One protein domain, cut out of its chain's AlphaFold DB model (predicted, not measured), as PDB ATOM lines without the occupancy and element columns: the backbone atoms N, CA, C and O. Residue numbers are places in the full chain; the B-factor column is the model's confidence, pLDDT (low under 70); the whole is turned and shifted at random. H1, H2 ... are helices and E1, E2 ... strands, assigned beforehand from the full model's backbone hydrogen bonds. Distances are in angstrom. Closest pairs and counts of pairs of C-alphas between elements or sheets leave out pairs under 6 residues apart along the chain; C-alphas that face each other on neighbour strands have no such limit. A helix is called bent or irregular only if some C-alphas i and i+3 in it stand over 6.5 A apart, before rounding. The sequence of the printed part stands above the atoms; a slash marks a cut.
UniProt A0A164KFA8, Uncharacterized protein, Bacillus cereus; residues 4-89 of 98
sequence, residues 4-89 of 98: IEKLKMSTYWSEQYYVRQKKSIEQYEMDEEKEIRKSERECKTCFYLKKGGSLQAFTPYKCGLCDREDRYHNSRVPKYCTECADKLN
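What this domain is: This is residues 4 to 89 of the 98 residues of an uncharacterized protein of Bacillus cereus (UniProt A0A164KFA8). What shape is this? The antiparallel hairpin E1 and E2 and three short helices, H2, H3 and H4, make a loose body; the long helix H1 packs on H3 near its end and sticks out as an arm with residues 4 to 20. What is it made of? It has 86 printed residues, four named helices and two named strands in the order H1 H2 H3 E1 E2 H4, class mixed, helices and strands. The whole is loose, radius of gyration of the C-alphas 17.1 A, and flat, spanning 56 by 30 by 16 A.

How they stand to each other: How do the strands pair? E1, residues 56 to 62, and E2, residues 69 to 74, form a hairpin, antiparallel at 157 degrees; N 59 and O 72 are within hydrogen-bond range, 2.9 A. Which helices meet? H1, residues 4 to 30, touches H3, residues 44 to 49, with residues 21 to 28 alone, opposite ways at a shallow tilt of 16 degrees; the closest C-alphas, of Ser 24 and Tyr 48, are 5.5 A apart. H2, residues 34 to 39, is close to H3 but not clearly touching, the closest C-alphas, of Arg 37 and Phe 47, being 6.3 A apart. H4, residues 82 to 88, touches no helix and is apart from E1. Are the helix backbones complete? Every O i to N i+4 pair is within hydrogen-bond range in H2, H3 and H4, and 21 of 23 in H1.

Where its parts are: How long are the strands? E1 is 18.4 A from C-alpha 56 at (124.670, 101.028, 166.747) to C-alpha 62, and E2 15.2 A. And the helices? H1 is 37.5 A from C-alpha 4 at (144.555, 71.548, 152.126), irregular, with C-alphas 10 and 13 7.4 A apart and a kink of 45 degrees near residue 11. H4 is 10.0 A, ending with C-alpha 88 at (122.114, 120.962, 146.357).

The domain as a whole: How large is it? The C-alphas farthest apart, of Ile 4 and Cys 66, are 56.6 A apart. Is it continuous and confident? The printed part has no cut and no long link; its mean pLDDT is 95.6, and no printed residue is under 70.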
ATOM      1  N   ILE A   4     145.447  70.946 153.126       92.50
ATOM      2  CA  ILE A   4     144.555  71.548 152.126       92.50
ATOM      3  C   ILE A   4     143.350  72.201 152.812       92.50
ATOM      4  O   ILE A   4     142.926  73.292 152.436       92.50
ATOM      5  N   GLU A   5     142.813  71.560 153.845       92.12
ATOM      6  CA  GLU A   5     141.672  72.060 154.611       92.12
ATOM      7  C   GLU A   5     142.033  73.323 155.411       92.12
ATOM      8  O   GLU A   5     141.294  74.307 155.390       92.12
ATOM      9  N   LYS A   6     143.229  73.354 156.018       93.69
ATOM     10  CA  LYS A   6     143.787  74.560 156.657       93.69
ATOM     11  C   LYS A   6     143.941  75.718 155.672       93.69
ATOM     12  O   LYS A   6     143.553  76.840 155.995       93.69
ATOM     13  N   LEU A   7     144.484  75.446 154.484       93.50
ATOM     14  CA  LEU A   7     144.669  76.463 153.451       93.50
ATOM     15  C   LEU A   7     143.318  77.049 153.015       93.50
ATOM     16  O   LEU A   7     143.150  78.265 153.056       93.50
ATOM     17  N   LYS A   8     142.330  76.195 152.718       93.00
ATOM     18  CA  LYS A   8     140.965  76.622 152.364       93.00
ATOM     19  C   LYS A   8     140.328  77.495 153.442       93.00
ATOM     20  O   LYS A   8     139.754  78.535 153.135       93.00
ATOM     21  N   MET A   9     140.445  77.109 154.714       91.69
ATOM     22  CA  MET A   9     139.920  77.926 155.813       91.69
ATOM     23  C   MET A   9     140.623  79.282 155.916       91.69
ATOM     24  O   MET A   9     139.973  80.285 156.208       91.69
ATOM     25  N   SER A  10     141.932  79.331 155.655       94.44
ATOM     26  CA  SER A  10     142.701  80.579 155.708       94.44
ATOM     27  C   SER A  10     142.366  81.552 154.569       94.44
ATOM     28  O   SER A  10     142.412  82.762 154.782       94.44
ATOM     29  N   THR A  11     141.985  81.051 153.386       96.31
ATOM     30  CA  THR A  11     141.646  81.883 152.215       96.31
ATOM     31  C   THR A  11     140.159  82.189 152.090       96.31
ATOM     32  O   THR A  11     139.796  83.129 151.379       96.31
ATOM     33  N   TYR A  12     139.300  81.461 152.809       95.50
ATOM     34  CA  TYR A  12     137.842  81.561 152.719       95.50
ATOM     35  C   TYR A  12     137.325  83.006 152.742       95.50
ATOM     36  O   TYR A  12     136.576  83.412 151.856       95.50
ATOM     37  N   TRP A  13     137.736  83.820 153.719       95.31
ATOM     38  CA  TRP A  13     137.237  85.196 153.842       95.31
ATOM     39  C   TRP A  13     137.690  86.107 152.703       95.31
ATOM     40  O   TRP A  13     136.928  86.980 152.289       95.31
ATOM     41  N   SER A  14     138.886  85.880 152.164       96.44
ATOM     42  CA  SER A  14     139.395  86.605 150.999       96.44
ATOM     43  C   SER A  14     138.595  86.258 149.742       96.44
ATOM     44  O   SER A  14     138.209  87.148 148.984       96.44
ATOM     45  N   GLU A  15     138.272  84.977 149.549       96.50
ATOM     46  CA  GLU A  15     137.417  84.516 148.449       96.50
ATOM     47  C   GLU A  15     135.996  85.085 148.570       96.50
ATOM     48  O   GLU A  15     135.451  85.629 147.607       96.50
ATOM     49  N   GLN A  16     135.412  85.049 149.772       96.25
ATOM     50  CA  GLN A  16     134.096  85.635 150.031       96.25
ATOM     51  C   GLN A  16     134.085  87.151 149.823       96.25
ATOM     52  O   GLN A  16     133.117  87.690 149.286       96.25
ATOM     53  N   TYR A  17     135.151  87.851 150.217       94.44
ATOM     54  CA  TYR A  17     135.292  89.281 149.967       94.44
ATOM     55  C   TYR A  17     135.261  89.584 148.466       94.44
ATOM     56  O   TYR A  17     134.482  90.429 148.031       94.44
ATOM     57  N   TYR A  18     136.019  88.838 147.657       96.56
ATOM     58  CA  TYR A  18     136.009  88.987 146.200       96.56
ATOM     59  C   TYR A  18     134.616  88.775 145.590       96.56
ATOM     60  O   TYR A  18     134.163  89.589 144.781       96.56
ATOM     61  N   VAL A  19     133.904  87.725 146.011       97.00
ATOM     62  CA  VAL A  19     132.530  87.456 145.557       97.00
ATOM     63  C   VAL A  19     131.584  88.604 145.929       97.00
ATOM     64  O   VAL A  19     130.801  89.055 145.093       97.00
ATOM     65  N   ARG A  20     131.684  89.141 147.155       95.25
ATOM     66  CA  ARG A  20     130.886  90.301 147.593       95.25
ATOM     67  C   ARG A  20     131.192  91.558 146.780       95.25
ATOM     68  O   ARG A  20     130.263  92.279 146.421       95.25
ATOM     69  N   GLN A  21     132.463  91.812 146.462       95.44
ATOM     70  CA  GLN A  21     132.851  92.954 145.633       95.44
ATOM     71  C   GLN A  21     132.276  92.848 144.219       95.44
ATOM     72  O   GLN A  21     131.734  93.833 143.724       95.44
ATOM     73  N   LYS A  22     132.321  91.663 143.593       97.62
ATOM     74  CA  LYS A  22     131.683  91.430 142.286       97.62
ATOM     75  C   LYS A  22     130.194  91.744 142.312       97.62
ATOM     76  O   LYS A  22     129.731  92.546 141.510       97.62
ATOM     77  N   LYS A  23     129.477  91.194 143.294       96.44
ATOM     78  CA  LYS A  23     128.046  91.463 143.470       96.44
ATOM     79  C   LYS A  23     127.760  92.957 143.664       96.44
ATOM     80  O   LYS A  23     126.814  93.480 143.094       96.44
ATOM     81  N   SER A  24     128.594  93.655 144.435       96.00
ATOM     82  CA  SER A  24     128.442  95.100 144.663       96.00
ATOM     83  C   SER A  24     128.635  95.910 143.375       96.00
ATOM     84  O   SER A  24     127.962  96.917 143.183       96.00
ATOM     85  N   ILE A  25     129.531  95.471 142.481       97.69
ATOM     86  CA  ILE A  25     129.724  96.076 141.154       97.69
ATOM     87  C   ILE A  25     128.512  95.802 140.259       97.69
ATOM     88  O   ILE A  25     128.010  96.723 139.632       97.69
ATOM     89  N   GLU A  26     127.996  94.573 140.233       98.00
ATOM     90  CA  GLU A  26     126.784  94.241 139.467       98.00
ATOM     91  C   GLU A  26     125.587  95.092 139.917       98.00
ATOM     92  O   GLU A  26     124.917  95.714 139.095       98.00
ATOM     93  N   GLN A  27     125.369  95.202 141.231       97.12
ATOM     94  CA  GLN A  27     124.333  96.066 141.804       97.12
ATOM     95  C   GLN A  27     124.571  97.544 141.488       97.12
ATOM     96  O   GLN A  27     123.621  98.272 141.207       97.12
ATOM     97  N   TYR A  28     125.832  97.987 141.495       97.62
ATOM     98  CA  TYR A  28     126.187  99.329 141.057       97.62
ATOM     99  C   TYR A  28     125.785  99.547 139.600       97.62
ATOM    100  O   TYR A  28     125.172 100.565 139.315       97.62
ATOM    101  N   GLU A  29     126.067  98.634 138.677       98.06
ATOM    102  CA  GLU A  29     125.695  98.820 137.269       98.06
ATOM    103  C   GLU A  29     124.172  98.848 137.078       98.06
ATOM    104  O   GLU A  29     123.656  99.773 136.448       98.06
ATOM    105  N   MET A  30     123.448  97.910 137.698       97.88
ATOM    106  CA  MET A  30     121.995  97.775 137.533       97.88
ATOM    107  C   MET A  30     121.174  98.837 138.288       97.88
ATOM    108  O   MET A  30     120.092  99.195 137.835       97.88
ATOM    109  N   ASP A  31     121.680  99.359 139.413       97.25
ATOM    110  CA  ASP A  31     121.001 100.322 140.302       97.25
ATOM    111  C   ASP A  31     119.565  99.900 140.683       97.25
ATOM    112  O   ASP A  31     118.646 100.716 140.685       97.25
ATOM    113  N   GLU A  32     119.353  98.617 141.002       96.44
ATOM    114  CA  GLU A  32     118.021  98.072 141.327       96.44
ATOM    115  C   GLU A  32     117.369  98.773 142.534       96.44
ATOM    116  O   GLU A  32     116.154  98.951 142.577       96.44
ATOM    117  N   GLU A  33     118.176  99.232 143.495       96.81
ATOM    118  CA  GLU A  33     117.728  99.935 144.705       96.81
ATOM    119  C   GLU A  33     117.764 101.469 144.546       96.81
ATOM    120  O   GLU A  33     117.878 102.206 145.531       96.81
ATOM    121  N   LYS A  34     117.654 101.978 143.310       97.62
ATOM    122  CA  LYS A  34     117.727 103.412 142.981       97.62
ATOM    123  C   LYS A  34     116.853 104.296 143.867       97.62
ATOM    124  O   LYS A  34     117.320 105.330 144.340       97.62
ATOM    125  N   GLU A  35     115.599 103.911 144.087       97.88
ATOM    126  CA  GLU A  35     114.656 104.722 144.866       97.88
ATOM    127  C   GLU A  35     115.057 104.792 146.345       97.88
ATOM    128  O   GLU A  35     115.053 105.873 146.938       97.88
ATOM    129  N   ILE A  36     115.516 103.672 146.916       97.00
ATOM    130  CA  ILE A  36     116.047 103.621 148.285       97.00
ATOM    131  C   ILE A  36     117.267 104.536 148.382       97.00
ATOM    132  O   ILE A  36     117.294 105.462 149.194       97.00
ATOM    133  N   ARG A  37     118.243 104.348 147.492       96.19
ATOM    134  CA  ARG A  37     119.464 105.149 147.444       96.19
ATOM    135  C   ARG A  37     119.183 106.653 147.335       96.19
ATOM    136  O   ARG A  37     119.833 107.450 148.013       96.19
ATOM    137  N   LYS A  38     118.231 107.049 146.486       96.56
ATOM    138  CA  LYS A  38     117.832 108.453 146.322       96.56
ATOM    139  C   LYS A  38     117.150 109.007 147.568       96.56
ATOM    140  O   LYS A  38     117.468 110.129 147.952       96.56
ATOM    141  N   SER A  39     116.282 108.231 148.222       95.81
ATOM    142  CA  SER A  39     115.659 108.633 149.492       95.81
ATOM    143  C   SER A  39     116.674 108.791 150.632       95.81
ATOM    144  O   SER A  39     116.555 109.709 151.437       95.81
ATOM    145  N   GLU A  40     117.733 107.975 150.650       95.00
ATOM    146  CA  GLU A  40     118.865 108.118 151.578       95.00
ATOM    147  C   GLU A  40     119.852 109.219 151.155       95.00
ATOM    148  O   GLU A  40     120.825 109.496 151.864       95.00
ATOM    149  N   ARG A  41     119.619 109.847 149.994       97.19
ATOM    150  CA  ARG A  41     120.496 110.848 149.386       97.19
ATOM    151  C   ARG A  41     121.941 110.360 149.261       97.19
ATOM    152  O   ARG A  41     122.890 111.102 149.502       97.19
ATOM    153  N   GLU A  42     122.139 109.109 148.856       97.62
ATOM    154  CA  GLU A  42     123.466 108.552 148.571       97.62
ATOM    155  C   GLU A  42     123.712 108.464 147.053       97.62
ATOM    156  O   GLU A  42     122.814 108.152 146.278       97.62
ATOM    157  N   CYS A  43     124.938 108.709 146.582       97.94
ATOM    158  CA  CYS A  43     125.310 108.393 145.196       97.94
ATOM    159  C   CYS A  43     125.531 106.878 145.030       97.94
ATOM    160  O   CYS A  43     125.777 106.173 146.014       97.94
ATOM    161  N   LYS A  44     125.515 106.371 143.787       97.62
ATOM    162  CA  LYS A  44     125.717 104.934 143.493       97.62
ATOM    163  C   LYS A  44     126.975 104.376 144.170       97.62
ATOM    164  O   LYS A  44     126.943 103.310 144.777       97.62
ATOM    165  N   THR A  45     128.080 105.121 144.146       97.50
ATOM    166  CA  THR A  45     129.344 104.686 144.761       97.50
ATOM    167  C   THR A  45     129.228 104.552 146.276       97.50
ATOM    168  O   THR A  45     129.728 103.585 146.846       97.50
ATOM    169  N   CYS A  46     128.586 105.507 146.951       97.25
ATOM    170  CA  CYS A  46     128.434 105.463 148.404       97.25
ATOM    171  C   CYS A  46     127.489 104.351 148.853       97.25
ATOM    172  O   CYS A  46     127.772 103.709 149.865       97.25
ATOM    173  N   PHE A  47     126.441 104.110 148.070       97.12
ATOM    174  CA  PHE A  47     125.399 103.148 148.388       97.12
ATOM    175  C   PHE A  47     125.777 101.698 148.055       97.12
ATOM    176  O   PHE A  47     125.493 100.814 148.852       97.12
ATOM    177  N   TYR A  48     126.454 101.429 146.934       96.81
ATOM    178  CA  TYR A  48     126.818 100.051 146.560       96.81
ATOM    179  C   TYR A  48     128.272  99.704 146.881       96.81
ATOM    180  O   TYR A  48     128.554  98.619 147.373       96.81
ATOM    181  N   LEU A  49     129.216 100.620 146.634       95.88
ATOM    182  CA  LEU A  49     130.651 100.294 146.674       95.88
ATOM    183  C   LEU A  49     131.335 100.668 147.995       95.88
ATOM    184  O   LEU A  49     132.350 100.074 148.352       95.88
ATOM    185  N   LYS A  50     130.804 101.657 148.725       93.88
ATOM    186  CA  LYS A  50     131.338 102.117 150.023       93.88
ATOM    187  C   LYS A  50     130.374 101.889 151.193       93.88
ATOM    188  O   LYS A  50     130.573 102.459 152.269       93.88
ATOM    189  N   LYS A  51     129.334 101.074 151.009       85.62
ATOM    190  CA  LYS A  51     128.398 100.689 152.073       85.62
ATOM    191  C   LYS A  51     129.063  99.650 152.972       85.62
ATOM    192  O   LYS A  51     128.912  98.447 152.806       85.62
ATOM    193  N   GLY A  52     129.894 100.152 153.883       82.12
ATOM    194  CA  GLY A  52     130.513  99.363 154.943       82.12
ATOM    195  C   GLY A  52     129.546  99.088 156.095       82.12
ATOM    196  O   GLY A  52     128.447  99.642 156.155       82.12
ATOM    197  N   GLY A  53     129.981  98.248 157.035       86.50
ATOM    198  CA  GLY A  53     129.241  97.999 158.269       86.50
ATOM    199  C   GLY A  53     129.096  99.260 159.125       86.50
ATOM    200  O   GLY A  53     129.954 100.145 159.114       86.50
ATOM    201  N   SER A  54     128.010  99.325 159.890       92.44
ATOM    202  CA  SER A  54     127.757 100.370 160.882       92.44
ATOM    203  C   SER A  54     127.529  99.748 162.252       92.44
ATOM    204  O   SER A  54     126.893  98.702 162.361       92.44
ATOM    205  N   LEU A  55     128.004 100.418 163.296       94.19
ATOM    206  CA  LEU A  55     127.747 100.059 164.685       94.19
ATOM    207  C   LEU A  55     126.576 100.889 165.212       94.19
ATOM    208  O   LEU A  55     126.446 102.063 164.862       94.19
ATOM    209  N   GLN A  56     125.738 100.299 166.061       94.38
ATOM    210  CA  GLN A  56     124.670 101.028 166.747       94.38
ATOM    211  C   GLN A  56     125.279 102.087 167.680       94.38
ATOM    212  O   GLN A  56     126.109 101.760 168.526       94.38
ATOM    213  N   ALA A  57     124.882 103.353 167.519       93.69
ATOM    214  CA  ALA A  57     125.423 104.484 168.277       93.69
ATOM    215  C   ALA A  57     124.488 105.707 168.192       93.69
ATOM    216  O   ALA A  57     123.567 105.728 167.393       93.69
ATOM    217  N   PHE A  58     124.746 106.756 168.972       94.62
ATOM    218  CA  PHE A  58     124.180 108.094 168.739       94.62
ATOM    219  C   PHE A  58     125.323 109.059 168.440       94.62
ATOM    220  O   PHE A  58     125.667 109.917 169.254       94.62
ATOM    221  N   THR A  59     125.979 108.831 167.307       96.25
ATOM    222  CA  THR A  59     127.253 109.464 166.973       96.25
ATOM    223  C   THR A  59     127.029 110.947 166.680       96.25
ATOM    224  O   THR A  59     126.278 111.261 165.752       96.25
ATOM    225  N   PRO A  60     127.647 111.867 167.442       96.06
ATOM    226  CA  PRO A  60     127.567 113.286 167.134       96.06
ATOM    227  C   PRO A  60     128.261 113.560 165.799       96.06
ATOM    228  O   PRO A  60     129.303 112.978 165.495       96.06
ATOM    229  N   TYR A  61     127.685 114.450 165.002       96.38
ATOM    230  CA  TYR A  61     128.290 114.916 163.764       96.38
ATOM    231  C   TYR A  61     127.930 116.379 163.511       96.38
ATOM    232  O   TYR A  61     126.959 116.908 164.050       96.38
ATOM    233  N   LYS A  62     128.732 117.025 162.666       97.81
ATOM    234  CA  LYS A  62     128.515 118.393 162.208       97.81
ATOM    235  C   LYS A  62     128.403 118.391 160.691       97.81
ATOM    236  O   LYS A  62     129.242 117.799 160.012       97.81
ATOM    237  N   CYS A  63     127.376 119.040 160.154       97.88
ATOM    238  CA  CYS A  63     127.221 119.200 158.714       97.88
ATOM    239  C   CYS A  63     128.344 120.079 158.148       97.88
ATOM    240  O   CYS A  63     128.504 121.220 158.572       97.88
ATOM    241  N   GLY A  64     129.057 119.599 157.127       96.62
ATOM    242  CA  GLY A  64     130.150 120.342 156.487       96.62
ATOM    243  C   GLY A  64     129.741 121.529 155.600       96.62
ATOM    244  O   GLY A  64     130.605 122.070 154.921       96.62
ATOM    245  N   LEU A  65     128.452 121.895 155.541       97.19
ATOM    246  CA  LEU A  65     127.944 123.010 154.721       97.19
ATOM    247  C   LEU A  65     127.223 124.092 155.527       97.19
ATOM    248  O   LEU A  65     127.406 125.271 155.256       97.19
ATOM    249  N   CYS A  66     126.379 123.701 156.483       96.88
ATOM    250  CA  CYS A  66     125.607 124.643 157.300       96.88
ATOM    251  C   CYS A  66     126.058 124.691 158.761       96.88
ATOM    252  O   CYS A  66     125.409 125.351 159.565       96.88
ATOM    253  N   ASP A  67     127.108 123.941 159.115       93.12
ATOM    254  CA  ASP A  67     127.663 123.857 160.466       93.12
ATOM    255  C   ASP A  67     126.681 123.399 161.562       93.12
ATOM    256  O   ASP A  67     127.019 123.437 162.744       93.12
ATOM    257  N   ARG A  68     125.492 122.901 161.193       95.38
ATOM    258  CA  ARG A  68     124.535 122.317 162.139       95.38
ATOM    259  C   ARG A  68     125.134 121.076 162.797       95.38
ATOM    260  O   ARG A  68     125.610 120.177 162.101       95.38
ATOM    261  N   GLU A  69     125.045 121.021 164.118       96.56
ATOM    262  CA  GLU A  69     125.383 119.850 164.923       96.56
ATOM    263  C   GLU A  69     124.144 118.990 165.167       96.56
ATOM    264  O   GLU A  69     123.056 119.508 165.417       96.56
ATOM    265  N   ASP A  70     124.309 117.673 165.070       94.19
ATOM    266  CA  ASP A  70     123.227 116.702 165.214       94.19
ATOM    267  C   ASP A  70     123.795 115.323 165.619       94.19
ATOM    268  O   ASP A  70     125.010 115.141 165.749       94.19
ATOM    269  N   ARG A  71     122.932 114.332 165.864       95.12
ATOM    270  CA  ARG A  71     123.317 112.955 166.198       95.12
ATOM    271  C   ARG A  71     122.767 111.979 165.173       95.12
ATOM    272  O   ARG A  71     121.586 111.993 164.850       95.12
ATOM    273  N   TYR A  72     123.617 111.070 164.713       94.81
ATOM    274  CA  TYR A  72     123.210 109.993 163.821       94.81
ATOM    275  C   TYR A  72     123.039 108.682 164.590       94.81
ATOM    276  O   TYR A  72     123.826 108.364 165.477       94.81
ATOM    277  N   HIS A  73     122.025 107.900 164.226       94.38
ATOM    278  CA  HIS A  73     121.617 106.665 164.911       94.38
ATOM    279  C   HIS A  73     122.613 105.490 164.790       94.38
ATOM    280  O   HIS A  73     122.344 104.388 165.273       94.38
ATOM    281  N   ASN A  74     123.750 105.683 164.116       95.00
ATOM    282  CA  ASN A  74     124.808 104.685 164.000       95.00
ATOM    283  C   ASN A  74     126.184 105.343 163.759       95.00
ATOM    284  O   ASN A  74     126.307 106.568 163.671       95.00
ATOM    285  N   SER A  75     127.242 104.534 163.677       94.38
ATOM    286  CA  SER A  75     128.624 104.998 163.469       94.38
ATOM    287  C   SER A  75     128.933 105.465 162.041       94.38
ATOM    288  O   SER A  75     129.973 106.076 161.802       94.38
ATOM    289  N   ARG A  76     128.056 105.191 161.073       93.38
ATOM    290  CA  ARG A  76     128.174 105.659 159.690       93.38
ATOM    291  C   ARG A  76     127.541 107.048 159.622       93.38
ATOM    292  O   ARG A  76     126.449 107.206 159.090       93.38
ATOM    293  N   VAL A  77     128.207 108.055 160.187       94.44
ATOM    294  CA  VAL A  77     127.756 109.461 160.180       94.44
ATOM    295  C   VAL A  77     127.819 110.085 158.778       94.44
ATOM    296  O   VAL A  77     128.714 109.750 157.995       94.44
ATOM    297  N   PRO A  78     126.855 110.937 158.387       95.62
ATOM    298  CA  PRO A  78     126.908 111.643 157.113       95.62
ATOM    299  C   PRO A  78     127.868 112.838 157.191       95.62
ATOM    300  O   PRO A  78     128.133 113.376 158.263       95.62
ATOM    301  N   LYS A  79     128.400 113.254 156.038       96.75
ATOM    302  CA  LYS A  79     129.249 114.447 155.922       96.75
ATOM    303  C   LYS A  79     128.408 115.725 155.845       96.75
ATOM    304  O   LYS A  79     128.827 116.779 156.321       96.75
ATOM    305  N   TYR A  80     127.220 115.625 155.255       97.69
ATOM    306  CA  TYR A  80     126.264 116.718 155.111       97.69
ATOM    307  C   TYR A  80     124.904 116.287 155.654       97.69
ATOM    308  O   TYR A  80     124.526 115.125 155.519       97.69
ATOM    309  N   CYS A  81     124.159 117.211 156.259       96.50
ATOM    310  CA  CYS A  81     122.785 116.929 156.661       96.50
ATOM    311  C   CYS A  81     121.887 116.735 155.429       96.50
ATOM    312  O   CYS A  81     122.171 117.263 154.348       96.50
ATOM    313  N   THR A  82     120.782 116.012 155.617       95.12
ATOM    314  CA  THR A  82     119.825 115.698 154.548       95.12
ATOM    315  C   THR A  82     119.289 116.961 153.875       95.12
ATOM    316  O   THR A  82     119.282 117.022 152.657       95.12
ATOM    317  N   GLU A  83     118.985 118.025 154.627       96.62
ATOM    318  CA  GLU A  83     118.499 119.295 154.059       96.62
ATOM    319  C   GLU A  83     119.492 119.950 153.080       96.62
ATOM    320  O   GLU A  83     119.103 120.459 152.028       96.62
ATOM    321  N   CYS A  84     120.790 119.953 153.411       97.69
ATOM    322  CA  CYS A  84     121.815 120.517 152.526       97.69
ATOM    323  C   CYS A  84     122.018 119.641 151.290       97.69
ATOM    324  O   CYS A  84     122.148 120.157 150.180       97.69
ATOM    325  N   ALA A  85     122.025 118.322 151.489       97.69
ATOM    326  CA  ALA A  85     122.092 117.349 150.412       97.69
ATOM    327  C   ALA A  85     120.893 117.470 149.461       97.69
ATOM    328  O   ALA A  85     121.069 117.454 148.244       97.69
ATOM    329  N   ASP A  86     119.698 117.683 150.016       97.19
ATOM    330  CA  ASP A  86     118.462 117.875 149.272       97.19
ATOM    331  C   ASP A  86     118.519 119.116 148.391       97.19
ATOM    332  O   ASP A  86     118.298 119.042 147.181       97.19
ATOM    333  N   LYS A  87     118.854 120.256 149.005       97.75
ATOM    334  CA  LYS A  87     118.888 121.566 148.351       97.75
ATOM    335  C   LYS A  87     119.894 121.631 147.203       97.75
ATOM    336  O   LYS A  87     119.656 122.339 146.229       97.75
ATOM    337  N   LEU A  88     121.023 120.938 147.336       97.75
ATOM    338  CA  LEU A  88     122.114 120.962 146.357       97.75
ATOM    339  C   LEU A  88     122.115 119.746 145.419       97.75
ATOM    340  O   LEU A  88     122.956 119.682 144.530       97.75
ATOM    341  N   ASN A  89     121.193 118.798 145.608       97.31
ATOM    342  CA  ASN A  89     121.145 117.522 144.892       97.31
ATOM    343  C   ASN A  89     122.470 116.728 144.955       97.31
ATOM    344  O   ASN A  89     122.945 116.187 143.957       97.31
TER     345      ASN A  89